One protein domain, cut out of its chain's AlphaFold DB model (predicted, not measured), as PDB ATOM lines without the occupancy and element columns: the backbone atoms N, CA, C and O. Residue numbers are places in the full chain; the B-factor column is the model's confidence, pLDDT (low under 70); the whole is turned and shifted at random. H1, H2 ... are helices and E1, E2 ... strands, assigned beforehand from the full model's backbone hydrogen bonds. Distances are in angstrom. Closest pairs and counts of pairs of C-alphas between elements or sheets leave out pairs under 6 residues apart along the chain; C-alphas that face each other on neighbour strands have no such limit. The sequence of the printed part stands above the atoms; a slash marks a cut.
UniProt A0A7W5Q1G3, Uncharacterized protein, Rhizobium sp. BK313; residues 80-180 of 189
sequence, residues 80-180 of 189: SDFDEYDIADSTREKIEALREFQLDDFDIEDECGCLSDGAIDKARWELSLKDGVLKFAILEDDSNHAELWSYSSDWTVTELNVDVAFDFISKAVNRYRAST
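Overview. This is residues 80 to 180 of the 189 residues of an uncharacterized protein of Rhizobium sp. BK313 (UniProt A0A7W5Q1G3). A twisted sheet of five strands has the long helix H2 packed over one face, no named helix over the other, and the short helix H1 packed on H2 away from the sheet. The printed part has 101 residues with two named helices and five named strands, in the order H1 E1 E2 E3 E4 E5 H2. The sheet runs E1 E2 E3 E4 E5, a meander, each strand the antiparallel neighbour of the one before; with H2 it makes two layers, helix on sheet. The class is mixed, and the whole is compact, with a radius of gyration of the C-alphas of 12.8 A and spans of 33 by 31 by 22 A.

Arrangement. Look first at H1, residues 89 to 96: it touches residues 163 to 170 alone of H2, residues 162 to 179, with Ile 95 and Ser 170 the closest C-alphas at 5.8 A. Their tilt is steep, 40 degrees, the same way. Next find the hairpin of E1, residues 101 to 106, and E2, residues 114 to 120, where N 102 and O 119 are 2.8 A apart. E3, residues 123 to 130, follows beside E2, with N 125 and O 118 at 2.9 A. E4, residues 133 to 139, pairs with E3 through N 128 and O 135, 2.8 A, and with E5, residues 147 to 154, through N 136 and O 151, 2.8 A. H2 is on the sheet; its closest C-alphas to E5 are Ala 172 and Tyr 151, 6.0 A. H1 is not on it. Every O i to N i+4 pair is within hydrogen-bond range in H2, and 3 of 4 in H1.

Along the chain. Find C-alpha 89 at (20.188, 3.077, 37.189), where H1 begins its 10.3 A. E1 spans 13.5 A, E2 17.0 A, E3 21.9 A, E4 17.6 A and E5 19.0 A. H2 runs 25.7 A to C-alpha 179 at (-5.347, 9.438, 29.453).

Size, cuts and confidence. The C-alphas farthest apart, of Asp 89 and Asn 144, are 36.8 A apart. The printed part has no cut and no long link. Confidence is under 70 at residues 80, 142 to 144 and 157.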
ATOM      1  N   SER A  80      16.218  -1.248  21.705       63.94
ATOM      2  CA  SER A  80      16.160  -0.072  22.566       63.94
ATOM      3  C   SER A  80      16.892  -0.419  23.862       63.94
ATOM      4  O   SER A  80      16.251  -0.660  24.885       63.94
ATOM      5  N   ASP A  81      18.217  -0.581  23.793       71.00
ATOM      6  CA  ASP A  81      19.044  -0.507  24.992       71.00
ATOM      7  C   ASP A  81      19.453   0.952  25.214       71.00
ATOM      8  O   ASP A  81      19.636   1.723  24.281       71.00
ATOM      9  N   PHE A  82      19.470   1.374  26.476       76.88
ATOM     10  CA  PHE A  82      19.801   2.751  26.856       76.88
ATOM     11  C   PHE A  82      21.244   2.829  27.375       76.88
ATOM     12  O   PHE A  82      21.602   3.745  28.111       76.88
ATOM     13  N   ASP A  83      22.062   1.816  27.061       75.00
ATOM     14  CA  ASP A  83      23.445   1.655  27.533       75.00
ATOM     15  C   ASP A  83      24.371   2.748  26.994       75.00
ATOM     16  O   ASP A  83      25.360   3.085  27.641       75.00
ATOM     17  N   GLU A  84      24.024   3.334  25.850       76.19
ATOM     18  CA  GLU A  84      24.745   4.462  25.259       76.19
ATOM     19  C   GLU A  84      24.506   5.796  25.981       76.19
ATOM     20  O   GLU A  84      25.308   6.721  25.845       76.19
ATOM     21  N   TYR A  85      23.460   5.886  26.806       82.19
ATOM     22  CA  TYR A  85      23.163   7.075  27.593       82.19
ATOM     23  C   TYR A  85      23.749   6.947  29.003       82.19
ATOM     24  O   TYR A  85      23.482   5.982  29.726       82.19
ATOM     25  N   ASP A  86      24.520   7.955  29.427       84.94
ATOM     26  CA  ASP A  86      25.010   8.089  30.806       84.94
ATOM     27  C   ASP A  86      23.852   8.506  31.733       84.94
ATOM     28  O   ASP A  86      23.700   9.670  32.108       84.94
ATOM     29  N   ILE A  87      22.965   7.548  32.017       87.81
ATOM     30  CA  ILE A  87      21.796   7.694  32.889       87.81
ATOM     31  C   ILE A  87      21.952   6.861  34.156       87.81
ATOM     32  O   ILE A  87      22.441   5.728  34.133       87.81
ATOM     33  N   ALA A  88      21.466   7.394  35.273       90.75
ATOM     34  CA  ALA A  88      21.431   6.678  36.535       90.75
ATOM     35  C   ALA A  88      20.545   5.423  36.444       90.75
ATOM     36  O   ALA A  88      19.469   5.449  35.840       90.75
ATOM     37  N   ASP A  89      20.925   4.354  37.155       89.31
ATOM     38  CA  ASP A  89      20.188   3.077  37.189       89.31
ATOM     39  C   ASP A  89      18.689   3.267  37.472       89.31
ATOM     40  O   ASP A  89      17.830   2.679  36.818       89.31
ATOM     41  N   SER A  90      18.345   4.163  38.402       91.06
ATOM     42  CA  SER A  90      16.944   4.436  38.754       91.06
ATOM     43  C   SER A  90      16.135   5.115  37.642       91.06
ATOM     44  O   SER A  90      14.904   5.067  37.661       91.06
ATOM     45  N   THR A  91      16.800   5.799  36.711       90.00
ATOM     46  CA  THR A  91      16.184   6.415  35.529       90.00
ATOM     47  C   THR A  91      16.041   5.371  34.429       90.00
ATOM     48  O   THR A  91      14.957   5.222  33.865       90.00
ATOM     49  N   ARG A  92      17.101   4.584  34.207       88.06
ATOM     50  CA  ARG A  92      17.123   3.444  33.287       88.06
ATOM     51  C   ARG A  92      15.979   2.472  33.556       88.06
ATOM     52  O   ARG A  92      15.167   2.231  32.669       88.06
ATOM     53  N   GLU A  93      15.821   2.028  34.804       89.19
ATOM     54  CA  GLU A  93      14.738   1.120  35.210       89.19
ATOM     55  C   GLU A  93      13.341   1.654  34.843       89.19
ATOM     56  O   GLU A  93      12.450   0.889  34.470       89.19
ATOM     57  N   LYS A  94      13.120   2.973  34.939       90.44
ATOM     58  CA  LYS A  94      11.824   3.592  34.618       90.44
ATOM     59  C   LYS A  94      11.544   3.633  33.124       90.44
ATOM     60  O   LYS A  94      10.377   3.545  32.745       90.44
ATOM     61  N   ILE A  95      12.574   3.843  32.311       88.88
ATOM     62  CA  ILE A  95      12.459   3.940  30.856       88.88
ATOM     63  C   ILE A  95      12.354   2.547  30.240       88.88
ATOM     64  O   ILE A  95      11.449   2.308  29.449       88.88
ATOM     65  N   GLU A  96      13.160   1.589  30.695       87.62
ATOM     66  CA  GLU A  96      13.072   0.187  30.266       87.62
ATOM     67  C   GLU A  96      11.728  -0.463  30.647       87.62
ATOM     68  O   GLU A  96      11.244  -1.379  29.979       87.62
ATOM     69  N   ALA A  97      11.068   0.030  31.701       88.50
ATOM     70  CA  ALA A  97       9.717  -0.394  32.059       88.50
ATOM     71  C   ALA A  97       8.634   0.092  31.070       88.50
ATOM     72  O   ALA A  97       7.511  -0.435  31.081       88.50
ATOM     73  N   LEU A  98       8.934   1.074  30.212       88.19
ATOM     74  CA  LEU A  98       8.017   1.565  29.187       88.19
ATOM     75  C   LEU A  98       7.980   0.578  28.015       88.19
ATOM     76  O   LEU A  98       8.745   0.658  27.063       88.19
ATOM     77  N   ARG A  99       7.038  -0.367  28.060       80.94
ATOM     78  CA  ARG A  99       6.793  -1.283  26.931       80.94
ATOM     79  C   ARG A  99       6.522  -0.509  25.648       80.94
ATOM     80  O   ARG A  99       5.873   0.521  25.735       80.94
ATOM     81  N   GLU A 100       6.935  -1.032  24.495       81.94
ATOM     82  CA  GLU A 100       6.643  -0.443  23.171       81.94
ATOM     83  C   GLU A 100       7.083   1.026  23.017       81.94
ATOM     84  O   GLU A 100       6.606   1.709  22.119       81.94
ATOM     85  N   PHE A 101       7.973   1.508  23.888       88.00
ATOM     86  CA  PHE A 101       8.614   2.807  23.762       88.00
ATOM     87  C   PHE A 101       9.920   2.632  22.991       88.00
ATOM     88  O   PHE A 101      10.754   1.804  23.357       88.00
ATOM     89  N   GLN A 102      10.058   3.390  21.914       87.44
ATOM     90  CA  GLN A 102      11.235   3.439  21.060       87.44
ATOM     91  C   GLN A 102      11.743   4.869  21.018       87.44
ATOM     92  O   GLN A 102      10.946   5.810  21.028       87.44
ATOM     93  N   LEU A 103      13.058   4.991  20.953       87.62
ATOM     94  CA  LEU A 103      13.786   6.240  20.870       87.62
ATOM     95  C   LEU A 103      14.700   6.128  19.647       87.62
ATOM     96  O   LEU A 103      15.406   5.127  19.520       87.62
ATOM     97  N   ASP A 104      14.586   7.090  18.733       83.94
ATOM     98  CA  ASP A 104      15.320   7.098  17.463       83.94
ATOM     99  C   ASP A 104      16.684   7.791  17.641       83.94
ATOM    100  O   ASP A 104      17.698   7.283  17.167       83.94
ATOM    101  N   ASP A 105      16.703   8.917  18.359       82.06
ATOM    102  CA  ASP A 105      17.904   9.671  18.744       82.06
ATOM    103  C   ASP A 105      17.623  10.485  20.018       82.06
ATOM    104  O   ASP A 105      16.464  10.789  20.316       82.06
ATOM    105  N   PHE A 106      18.654  10.845  20.781       86.88
ATOM    106  CA  PHE A 106      18.550  11.759  21.916       86.88
ATOM    107  C   PHE A 106      19.788  12.652  21.996       86.88
ATOM    108  O   PHE A 106      20.870  12.209  22.385       86.88
ATOM    109  N   ASP A 107      19.586  13.937  21.716       87.12
ATOM    110  CA  ASP A 107      20.595  14.980  21.816       87.12
ATOM    111  C   ASP A 107      20.066  16.153  22.651       87.12
ATOM    112  O   ASP A 107      19.189  16.922  22.259       87.12
ATOM    113  N   ILE A 108      20.624  16.304  23.851       84.69
ATOM    114  CA  ILE A 108      20.261  17.396  24.755       84.69
ATOM    115  C   ILE A 108      20.819  18.754  24.305       84.69
ATOM    116  O   ILE A 108      20.351  19.795  24.772       84.69
ATOM    117  N   GLU A 109      21.829  18.742  23.434       81.50
ATOM    118  CA  GLU A 109      22.503  19.926  22.907       81.50
ATOM    119  C   GLU A 109      21.931  20.366  21.547       81.50
ATOM    120  O   GLU A 109      22.407  21.358  20.990       81.50
ATOM    121  N   ASP A 110      20.880  19.701  21.047       79.81
ATOM    122  CA  ASP A 110      20.262  20.004  19.753       79.81
ATOM    123  C   ASP A 110      19.816  21.479  19.657       79.81
ATOM    124  O   ASP A 110      18.918  21.963  20.361       79.81
ATOM    125  N   GLU A 111      20.441  22.216  18.732       75.88
ATOM    126  CA  GLU A 111      20.205  23.651  18.528       75.88
ATOM    127  C   GLU A 111      18.819  23.960  17.928       75.88
ATOM    128  O   GLU A 111      18.334  25.093  18.023       75.88
ATOM    129  N   CYS A 112      18.161  22.974  17.310       75.88
ATOM    130  CA  CYS A 112      16.807  23.101  16.769       75.88
ATOM    131  C   CYS A 112      15.733  22.976  17.868       75.88
ATOM    132  O   CYS A 112      14.547  23.245  17.620       75.88
ATOM    133  N   GLY A 113      16.142  22.612  19.088       82.50
ATOM    134  CA  GLY A 113      15.278  22.425  20.246       82.50
ATOM    135  C   GLY A 113      14.432  21.158  20.155       82.50
ATOM    136  O   GLY A 113      13.449  21.060  20.889       82.50
ATOM    137  N   CYS A 114      14.762  20.233  19.248       88.75
ATOM    138  CA  CYS A 114      14.191  18.891  19.189       88.75
ATOM    139  C   CYS A 114      15.185  17.956  19.866       88.75
ATOM    140  O   CYS A 114      16.184  17.581  19.275       88.75
ATOM    141  N   LEU A 115      14.929  17.625  21.126       91.62
ATOM    142  CA  LEU A 115      15.892  16.879  21.923       91.62
ATOM    143  C   LEU A 115      15.895  15.392  21.585       91.62
ATOM    144  O   LEU A 115      16.881  14.712  21.829       91.62
ATOM    145  N   SER A 116      14.754  14.861  21.145       91.62
ATOM    146  CA  SER A 116      14.586  13.439  20.867       91.62
ATOM    147  C   SER A 116      13.244  13.173  20.205       91.62
ATOM    148  O   SER A 116      12.278  13.908  20.432       91.62
ATOM    149  N   ASP A 117      13.156  12.088  19.453       92.25
ATOM    150  CA  ASP A 117      11.909  11.569  18.914       92.25
ATOM    151  C   ASP A 117      11.905  10.038  18.886       92.25
ATOM    152  O   ASP A 117      12.892   9.365  19.198       92.25
ATOM    153  N   GLY A 118      10.748   9.472  18.559       90.94
ATOM    154  CA  GLY A 118      10.623   8.036  18.369       90.94
ATOM    155  C   GLY A 118       9.181   7.581  18.235       90.94
ATOM    156  O   GLY A 118       8.296   8.323  17.794       90.94
ATOM    157  N   ALA A 119       8.930   6.332  18.627       89.38
ATOM    158  CA  ALA A 119       7.618   5.707  18.523       89.38
ATOM    159  C   ALA A 119       7.104   5.165  19.863       89.38
ATOM    160  O   ALA A 119       7.859   4.671  20.699       89.38
ATOM    161  N   ILE A 120       5.789   5.251  20.065       88.50
ATOM    162  CA  ILE A 120       5.083   4.632  21.189       88.50
ATOM    163  C   ILE A 120       3.669   4.228  20.786       88.50
ATOM    164  O   ILE A 120       2.937   5.028  20.216       88.50
ATOM    165  N   ASP A 121       3.255   2.995  21.092       82.50
ATOM    166  CA  ASP A 121       1.876   2.513  20.890       82.50
ATOM    167  C   ASP A 121       1.328   2.780  19.455       82.50
ATOM    168  O   ASP A 121       0.129   2.980  19.257       82.50
ATOM    169  N   LYS A 122       2.215   2.743  18.438       79.38
ATOM    170  CA  LYS A 122       1.988   3.075  17.005       79.38
ATOM    171  C   LYS A 122       1.804   4.559  16.661       79.38
ATOM    172  O   LYS A 122       1.406   4.868  15.541       79.38
ATOM    173  N   ALA A 123       2.081   5.460  17.589       85.12
ATOM    174  CA  ALA A 123       2.165   6.889  17.338       85.12
ATOM    175  C   ALA A 123       3.625   7.353  17.349       85.12
ATOM    176  O   ALA A 123       4.484   6.726  17.977       85.12
ATOM    177  N   ARG A 124       3.893   8.469  16.670       90.62
ATOM    178  CA  ARG A 124       5.163   9.195  16.776       90.62
ATOM    179  C   ARG A 124       5.143  10.055  18.034       90.62
ATOM    180  O   ARG A 124       4.087  10.554  18.425       90.62
ATOM    181  N   TRP A 125       6.295  10.253  18.655       93.50
ATOM    182  CA  TRP A 125       6.449  11.219  19.737       93.50
ATOM    183  C   TRP A 125       7.666  12.108  19.509       93.50
ATOM    184  O   TRP A 125       8.611  11.698  18.847       93.50
ATOM    185  N   GLU A 126       7.622  13.316  20.062       94.56
ATOM    186  CA  GLU A 126       8.722  14.284  20.053       94.56
ATOM    187  C   GLU A 126       8.918  14.839  21.470       94.56
ATOM    188  O   GLU A 126       7.947  15.169  22.161       94.56
ATOM    189  N   LEU A 127      10.173  14.965  21.893       95.25
ATOM    190  CA  LEU A 127      10.600  15.765  23.032       95.25
ATOM    191  C   LEU A 127      11.291  17.029  22.517       95.25
ATOM    192  O   LEU A 127      12.321  16.954  21.854       95.25
ATOM    193  N   SER A 128      10.775  18.201  22.875       94.19
ATOM    194  CA  SER A 128      11.371  19.484  22.502       94.19
ATOM    195  C   SER A 128      11.548  20.427  23.688       94.19
ATOM    196  O   SER A 128      10.743  20.438  24.619       94.19
ATOM    197  N   LEU A 129      12.607  21.239  23.652       92.50
ATOM    198  CA  LEU A 129      12.846  22.343  24.580       92.50
ATOM    199  C   LEU A 129      12.886  23.650  23.791       92.50
ATOM    200  O   LEU A 129      13.864  23.957  23.115       92.50
ATOM    201  N   LYS A 130      11.814  24.441  23.889       89.94
ATOM    202  CA  LYS A 130      11.697  25.731  23.191       89.94
ATOM    203  C   LYS A 130      11.257  26.805  24.165       89.94
ATOM    204  O   LYS A 130      10.328  26.595  24.936       89.94
ATOM    205  N   ASP A 131      11.955  27.939  24.154       88.75
ATOM    206  CA  ASP A 131      11.670  29.094  25.017       88.75
ATOM    207  C   ASP A 131      11.560  28.747  26.517       88.75
ATOM    208  O   ASP A 131      10.767  29.332  27.253       88.75
ATOM    209  N   GLY A 132      12.360  27.778  26.981       88.75
ATOM    210  CA  GLY A 132      12.320  27.303  28.368       88.75
ATOM    211  C   GLY A 132      11.107  26.429  28.694       88.75
ATOM    212  O   GLY A 132      10.756  26.281  29.856       88.75
ATOM    213  N   VAL A 133      10.450  25.850  27.693       91.75
ATOM    214  CA  VAL A 133       9.365  24.885  27.879       91.75
ATOM    215  C   VAL A 133       9.818  23.540  27.343       91.75
ATOM    216  O   VAL A 133      10.000  23.385  26.136       91.75
ATOM    217  N   LEU A 134       9.989  22.571  28.245       94.44
ATOM    218  CA  LEU A 134      10.189  21.175  27.867       94.44
ATOM    219  C   LEU A 134       8.822  20.562  27.597       94.44
ATOM    220  O   LEU A 134       7.931  20.611  28.454       94.44
ATOM    221  N   LYS A 135       8.650  19.991  26.414       95.12
ATOM    222  CA  LYS A 135       7.389  19.449  25.934       95.12
ATOM    223  C   LYS A 135       7.608  18.066  25.352       95.12
ATOM    224  O   LYS A 135       8.456  17.882  24.496       95.12
ATOM    225  N   PHE A 136       6.796  17.120  25.800       95.88
ATOM    226  CA  PHE A 136       6.626  15.821  25.171       95.88
ATOM    227  C   PHE A 136       5.293  15.832  24.424       95.88
ATOM    228  O   PHE A 136       4.257  16.127  25.029       95.88
ATOM    229  N   ALA A 137       5.306  15.533  23.134       94.62
ATOM    230  CA  ALA A 137       4.125  15.524  22.283       94.62
ATOM    231  C   ALA A 137       3.959  14.166  21.600       94.62
ATOM    232  O   ALA A 137       4.934  13.568  21.167       94.62
ATOM    233  N   ILE A 138       2.716  13.704  21.493       93.25
ATOM    234  CA  ILE A 138       2.323  12.598  20.621       93.25
ATOM    235  C   ILE A 138       1.783  13.200  19.334       93.25
ATOM    236  O   ILE A 138       0.894  14.057  19.366       93.25
ATOM    237  N   LEU A 139       2.318  12.728  18.219       90.94
ATOM    238  CA  LEU A 139       2.052  13.230  16.885       90.94
ATOM    239  C   LEU A 139       1.307  12.174  16.068       90.94
ATOM    240  O   LEU A 139       1.496  10.966  16.241       90.94
ATOM    241  N   GLU A 140       0.456  12.641  15.164       83.81
ATOM    242  CA  GLU A 140      -0.132  11.804  14.127       83.81
ATOM    243  C   GLU A 140       0.980  11.294  13.190       83.81
ATOM    244  O   GLU A 140       1.905  12.032  12.854       83.81
ATOM    245  N   ASP A 141       0.905  10.026  12.776       72.25
ATOM    246  CA  ASP A 141       1.894   9.380  11.886       72.25
ATOM    247  C   ASP A 141       1.773   9.860  10.419       72.25
ATOM    248  O   ASP A 141       2.405   9.331   9.505       72.25
ATOM    249  N   ASP A 142       0.915  10.853  10.164       68.25
ATOM    250  CA  ASP A 142       0.743  11.460   8.854       68.25
ATOM    251  C   ASP A 142       1.745  12.606   8.621       68.25
ATOM    252  O   ASP A 142       2.367  13.151   9.530       68.25
ATOM    253  N   SER A 143       1.906  13.003   7.360       60.19
ATOM    254  CA  SER A 143       2.851  14.052   6.960       60.19
ATOM    255  C   SER A 143       2.537  15.458   7.507       60.19
ATOM    256  O   SER A 143       3.293  16.385   7.222       60.19
ATOM    257  N   ASN A 144       1.435  15.649   8.242       65.25
ATOM    258  CA  ASN A 144       1.128  16.914   8.907       65.25
ATOM    259  C   ASN A 144       1.630  16.965  10.356       65.25
ATOM    260  O   ASN A 144       1.629  18.062  10.915       65.25
ATOM    261  N   HIS A 145       2.051  15.835  10.948       71.06
ATOM    262  CA  HIS A 145       2.544  15.753  12.329       71.06
ATOM    263  C   HIS A 145       1.631  16.491  13.323       71.06
ATOM    264  O   HIS A 145       2.092  17.245  14.183       71.06
ATOM    265  N   ALA A 146       0.312  16.337  13.169       83.44
ATOM    266  CA  ALA A 146      -0.640  17.026  14.027       83.44
ATOM    267  C   ALA A 146      -0.500  16.532  15.477       83.44
ATOM    268  O   ALA A 146      -0.402  15.331  15.731       83.44
ATOM    269  N   GLU A 147      -0.498  17.457  16.436       90.50
ATOM    270  CA  GLU A 147      -0.398  17.111  17.853       90.50
ATOM    271  C   GLU A 147      -1.705  16.489  18.356       90.50
ATOM    272  O   GLU A 147      -2.755  17.133  18.401       90.50
ATOM    273  N   LEU A 148      -1.625  15.228  18.775       89.25
ATOM    274  CA  LEU A 148      -2.742  14.480  19.348       89.25
ATOM    275  C   LEU A 148      -2.814  14.649  20.864       89.25
ATOM    276  O   LEU A 148      -3.892  14.616  21.455       89.25
ATOM    277  N   TRP A 149      -1.657  14.805  21.504       92.94
ATOM    278  CA  TRP A 149      -1.538  14.944  22.947       92.94
ATOM    279  C   TRP A 149      -0.210  15.600  23.302       92.94
ATOM    280  O   TRP A 149       0.790  15.364  22.628       92.94
ATOM    281  N   SER A 150      -0.158  16.362  24.391       94.31
ATOM    282  CA  SER A 150       1.117  16.830  24.924       94.31
ATOM    283  C   SER A 150       1.140  16.979  26.436       94.31
ATOM    284  O   SER A 150       0.117  17.109  27.115       94.31
ATOM    285  N   TYR A 151       2.360  16.975  26.960       95.19
ATOM    286  CA  TYR A 151       2.685  17.258  28.343       95.19
ATOM    287  C   TYR A 151       3.901  18.170  28.390       95.19
ATOM    288  O   TYR A 151       4.923  17.879  27.775       95.19
ATOM    289  N   SER A 152       3.790  19.277  29.120       95.31
ATOM    290  CA  SER A 152       4.849  20.275  29.212       95.31
ATOM    291  C   SER A 152       5.115  20.724  30.644       95.31
ATOM    292  O   SER A 152       4.282  20.568  31.544       95.31
ATOM    293  N   SER A 153       6.307  21.277  30.843       92.69
ATOM    294  CA  SER A 153       6.737  21.949  32.066       92.69
ATOM    295  C   SER A 153       7.645  23.120  31.705       92.69
ATOM    296  O   SER A 153       8.317  23.085  30.675       92.69
ATOM    297  N   ASP A 154       7.693  24.129  32.569       91.12
ATOM    298  CA  ASP A 154       8.698  25.189  32.485       91.12
ATOM    299  C   ASP A 154      10.059  24.640  32.946       91.12
ATOM    300  O   ASP A 154      10.117  23.852  33.896       91.12
ATOM    301  N   TRP A 155      11.128  25.048  32.264       83.25
ATOM    302  CA  TRP A 155      12.502  24.576  32.426       83.25
ATOM    303  C   TRP A 155      13.520  25.683  32.166       83.25
ATOM    304  O   TRP A 155      13.379  26.496  31.251       83.25
ATOM    305  N   THR A 156      14.611  25.667  32.927       74.00
ATOM    306  CA  THR A 156      15.817  26.414  32.561       74.00
ATOM    307  C   THR A 156      16.835  25.472  31.919       74.00
ATOM    308  O   THR A 156      17.006  24.341  32.362       74.00
ATOM    309  N   VAL A 157      17.539  25.932  30.877       67.25
ATOM    310  CA  VAL A 157      18.536  25.117  30.144       67.25
ATOM    311  C   VAL A 157      19.624  24.577  31.083       67.25
ATOM    312  O   VAL A 157      20.112  23.473  30.900       67.25
ATOM    313  N   THR A 158      19.959  25.312  32.148       73.12
ATOM    314  CA  THR A 158      20.943  24.890  33.159       73.12
ATOM    315  C   THR A 158      20.480  23.750  34.068       73.12
ATOM    316  O   THR A 158      21.300  23.188  34.788       73.12
ATOM    317  N   GLU A 159      19.183  23.443  34.097       79.06
ATOM    318  CA  GLU A 159      18.607  22.369  34.918       79.06
ATOM    319  C   GLU A 159      18.381  21.079  34.127       79.06
ATOM    320  O   GLU A 159      18.185  20.025  34.734       79.06
ATOM    321  N   LEU A 160      18.399  21.147  32.793       84.88
ATOM    322  CA  LEU A 160      18.181  19.981  31.954       84.88
ATOM    323  C   LEU A 160      19.479  19.172  31.834       84.88
ATOM    324  O   LEU A 160      20.527  19.691  31.460       84.88
ATOM    325  N   ASN A 161      19.395  17.885  32.152       89.88
ATOM    326  CA  ASN A 161      20.413  16.882  31.858       89.88
ATOM    327  C   ASN A 161      19.723  15.599  31.367       89.88
ATOM    328  O   ASN A 161      18.490  15.514  31.374       89.88
ATOM    329  N   VAL A 162      20.517  14.615  30.946       89.56
ATOM    330  CA  VAL A 162      20.025  13.356  30.370       89.56
ATOM    331  C   VAL A 162      19.058  12.656  31.336       89.56
ATOM    332  O   VAL A 162      17.896  12.449  30.996       89.56
ATOM    333  N   ASP A 163      19.461  12.412  32.587       90.56
ATOM    334  CA  ASP A 163      18.606  11.793  33.614       90.56
ATOM    335  C   ASP A 163      17.254  12.492  33.794       90.56
ATOM    336  O   ASP A 163      16.199  11.865  33.917       90.56
ATOM    337  N   VAL A 164      17.287  13.817  33.824       91.56
ATOM    338  CA  VAL A 164      16.114  14.657  34.025       91.56
ATOM    339  C   VAL A 164      15.161  14.583  32.833       91.56
ATOM    340  O   VAL A 164      13.945  14.482  33.025       91.56
ATOM    341  N   ALA A 165      15.695  14.609  31.612       92.19
ATOM    342  CA  ALA A 165      14.909  14.481  30.394       92.19
ATOM    343  C   ALA A 165      14.244  13.100  30.304       92.19
ATOM    344  O   ALA A 165      13.039  13.012  30.062       92.19
ATOM    345  N   PHE A 166      14.980  12.026  30.601       93.12
ATOM    346  CA  PHE A 166      14.427  10.672  30.629       93.12
ATOM    347  C   PHE A 166      13.388  10.489  31.754       93.12
ATOM    348  O   PHE A 166      12.321   9.910  31.534       93.12
ATOM    349  N   ASP A 167      13.596  11.044  32.951       93.31
ATOM    350  CA  ASP A 167      12.565  11.019  34.001       93.31
ATOM    351  C   ASP A 167      11.295  11.784  33.577       93.31
ATOM    352  O   ASP A 167      10.172  11.347  33.859       93.31
ATOM    353  N   PHE A 168      11.450  12.898  32.851       94.50
ATOM    354  CA  PHE A 168      10.331  13.633  32.261       94.50
ATOM    355  C   PHE A 168       9.592  12.807  31.200       94.50
ATOM    356  O   PHE A 168       8.365  12.707  31.278       94.50
ATOM    357  N   ILE A 169      10.311  12.160  30.276       94.50
ATOM    358  CA  ILE A 169       9.745  11.240  29.276       94.50
ATOM    359  C   ILE A 169       8.928  10.146  29.967       94.50
ATOM    360  O   ILE A 169       7.755   9.952  29.648       94.50
ATOM    361  N   SER A 170       9.490   9.479  30.980       93.88
ATOM    362  CA  SER A 170       8.784   8.412  31.700       93.88
ATOM    363  C   SER A 170       7.489   8.907  32.346       93.88
ATOM    364  O   SER A 170       6.442   8.252  32.266       93.88
ATOM    365  N   LYS A 171       7.502  10.103  32.943       94.25
ATOM    366  CA  LYS A 171       6.289  10.734  33.484       94.25
ATOM    367  C   LYS A 171       5.276  11.055  32.385       94.25
ATOM    368  O   LYS A 171       4.088  10.782  32.577       94.25
ATOM    369  N   ALA A 172       5.727  11.619  31.267       94.38
ATOM    370  CA  ALA A 172       4.885  11.988  30.136       94.38
ATOM    371  C   ALA A 172       4.191  10.759  29.538       94.38
ATOM    372  O   ALA A 172       2.966  10.740  29.437       94.38
ATOM    373  N   VAL A 173       4.944   9.693  29.265       92.88
ATOM    374  CA  VAL A 173       4.424   8.428  28.732       92.88
ATOM    375  C   VAL A 173       3.389   7.804  29.668       92.88
ATOM    376  O   VAL A 173       2.303   7.408  29.236       92.88
ATOM    377  N   ASN A 174       3.674   7.750  30.970       91.94
ATOM    378  CA  ASN A 174       2.720   7.214  31.942       91.94
ATOM    379  C   ASN A 174       1.433   8.050  32.010       91.94
ATOM    380  O   ASN A 174       0.341   7.498  32.170       91.94
ATOM    381  N   ARG A 175       1.533   9.377  31.858       92.56
ATOM    382  CA  ARG A 175       0.358  10.253  31.767       92.56
ATOM    383  C   ARG A 175      -0.427  10.033  30.485       92.56
ATOM    384  O   ARG A 175      -1.644   9.900  30.579       92.56
ATOM    385  N   TYR A 176       0.252   9.957  29.343       90.81
ATOM    386  CA  TYR A 176      -0.352   9.671  28.047       90.81
ATOM    387  C   TYR A 176      -1.205   8.402  28.132       90.81
ATOM    388  O   TYR A 176      -2.420   8.467  27.953       90.81
ATOM    389  N   ARG A 177      -0.614   7.291  28.586       88.62
ATOM    390  CA  ARG A 177      -1.307   6.000  28.749       88.62
ATOM    391  C   ARG A 177      -2.470   6.035  29.734       88.62
ATOM    392  O   ARG A 177      -3.487   5.384  29.514       88.62
ATOM    393  N   ALA A 178      -2.352   6.800  30.818       88.00
ATOM    394  CA  ALA A 178      -3.457   6.982  31.757       88.00
ATOM    395  C   ALA A 178      -4.626   7.770  31.134       88.00
ATOM    396  O   ALA A 178      -5.779   7.543  31.502       88.00
ATOM    397  N   SER A 179      -4.338   8.682  30.200       84.44
ATOM    398  CA  SER A 179      -5.347   9.438  29.453       84.44
ATOM    399  C   SER A 179      -5.917   8.707  28.229       84.44
ATOM    400  O   SER A 179      -7.025   9.044  27.820       84.44
ATOM    401  N   THR A 180      -5.252   7.659  27.725       72.38
ATOM    402  CA  THR A 180      -5.769   6.739  26.688       72.38
ATOM    403  C   THR A 180      -5.758   5.273  27.113       72.38
ATOM    404  O   THR A 180      -4.966   4.471  26.618       72.38
TER     405      THR A 180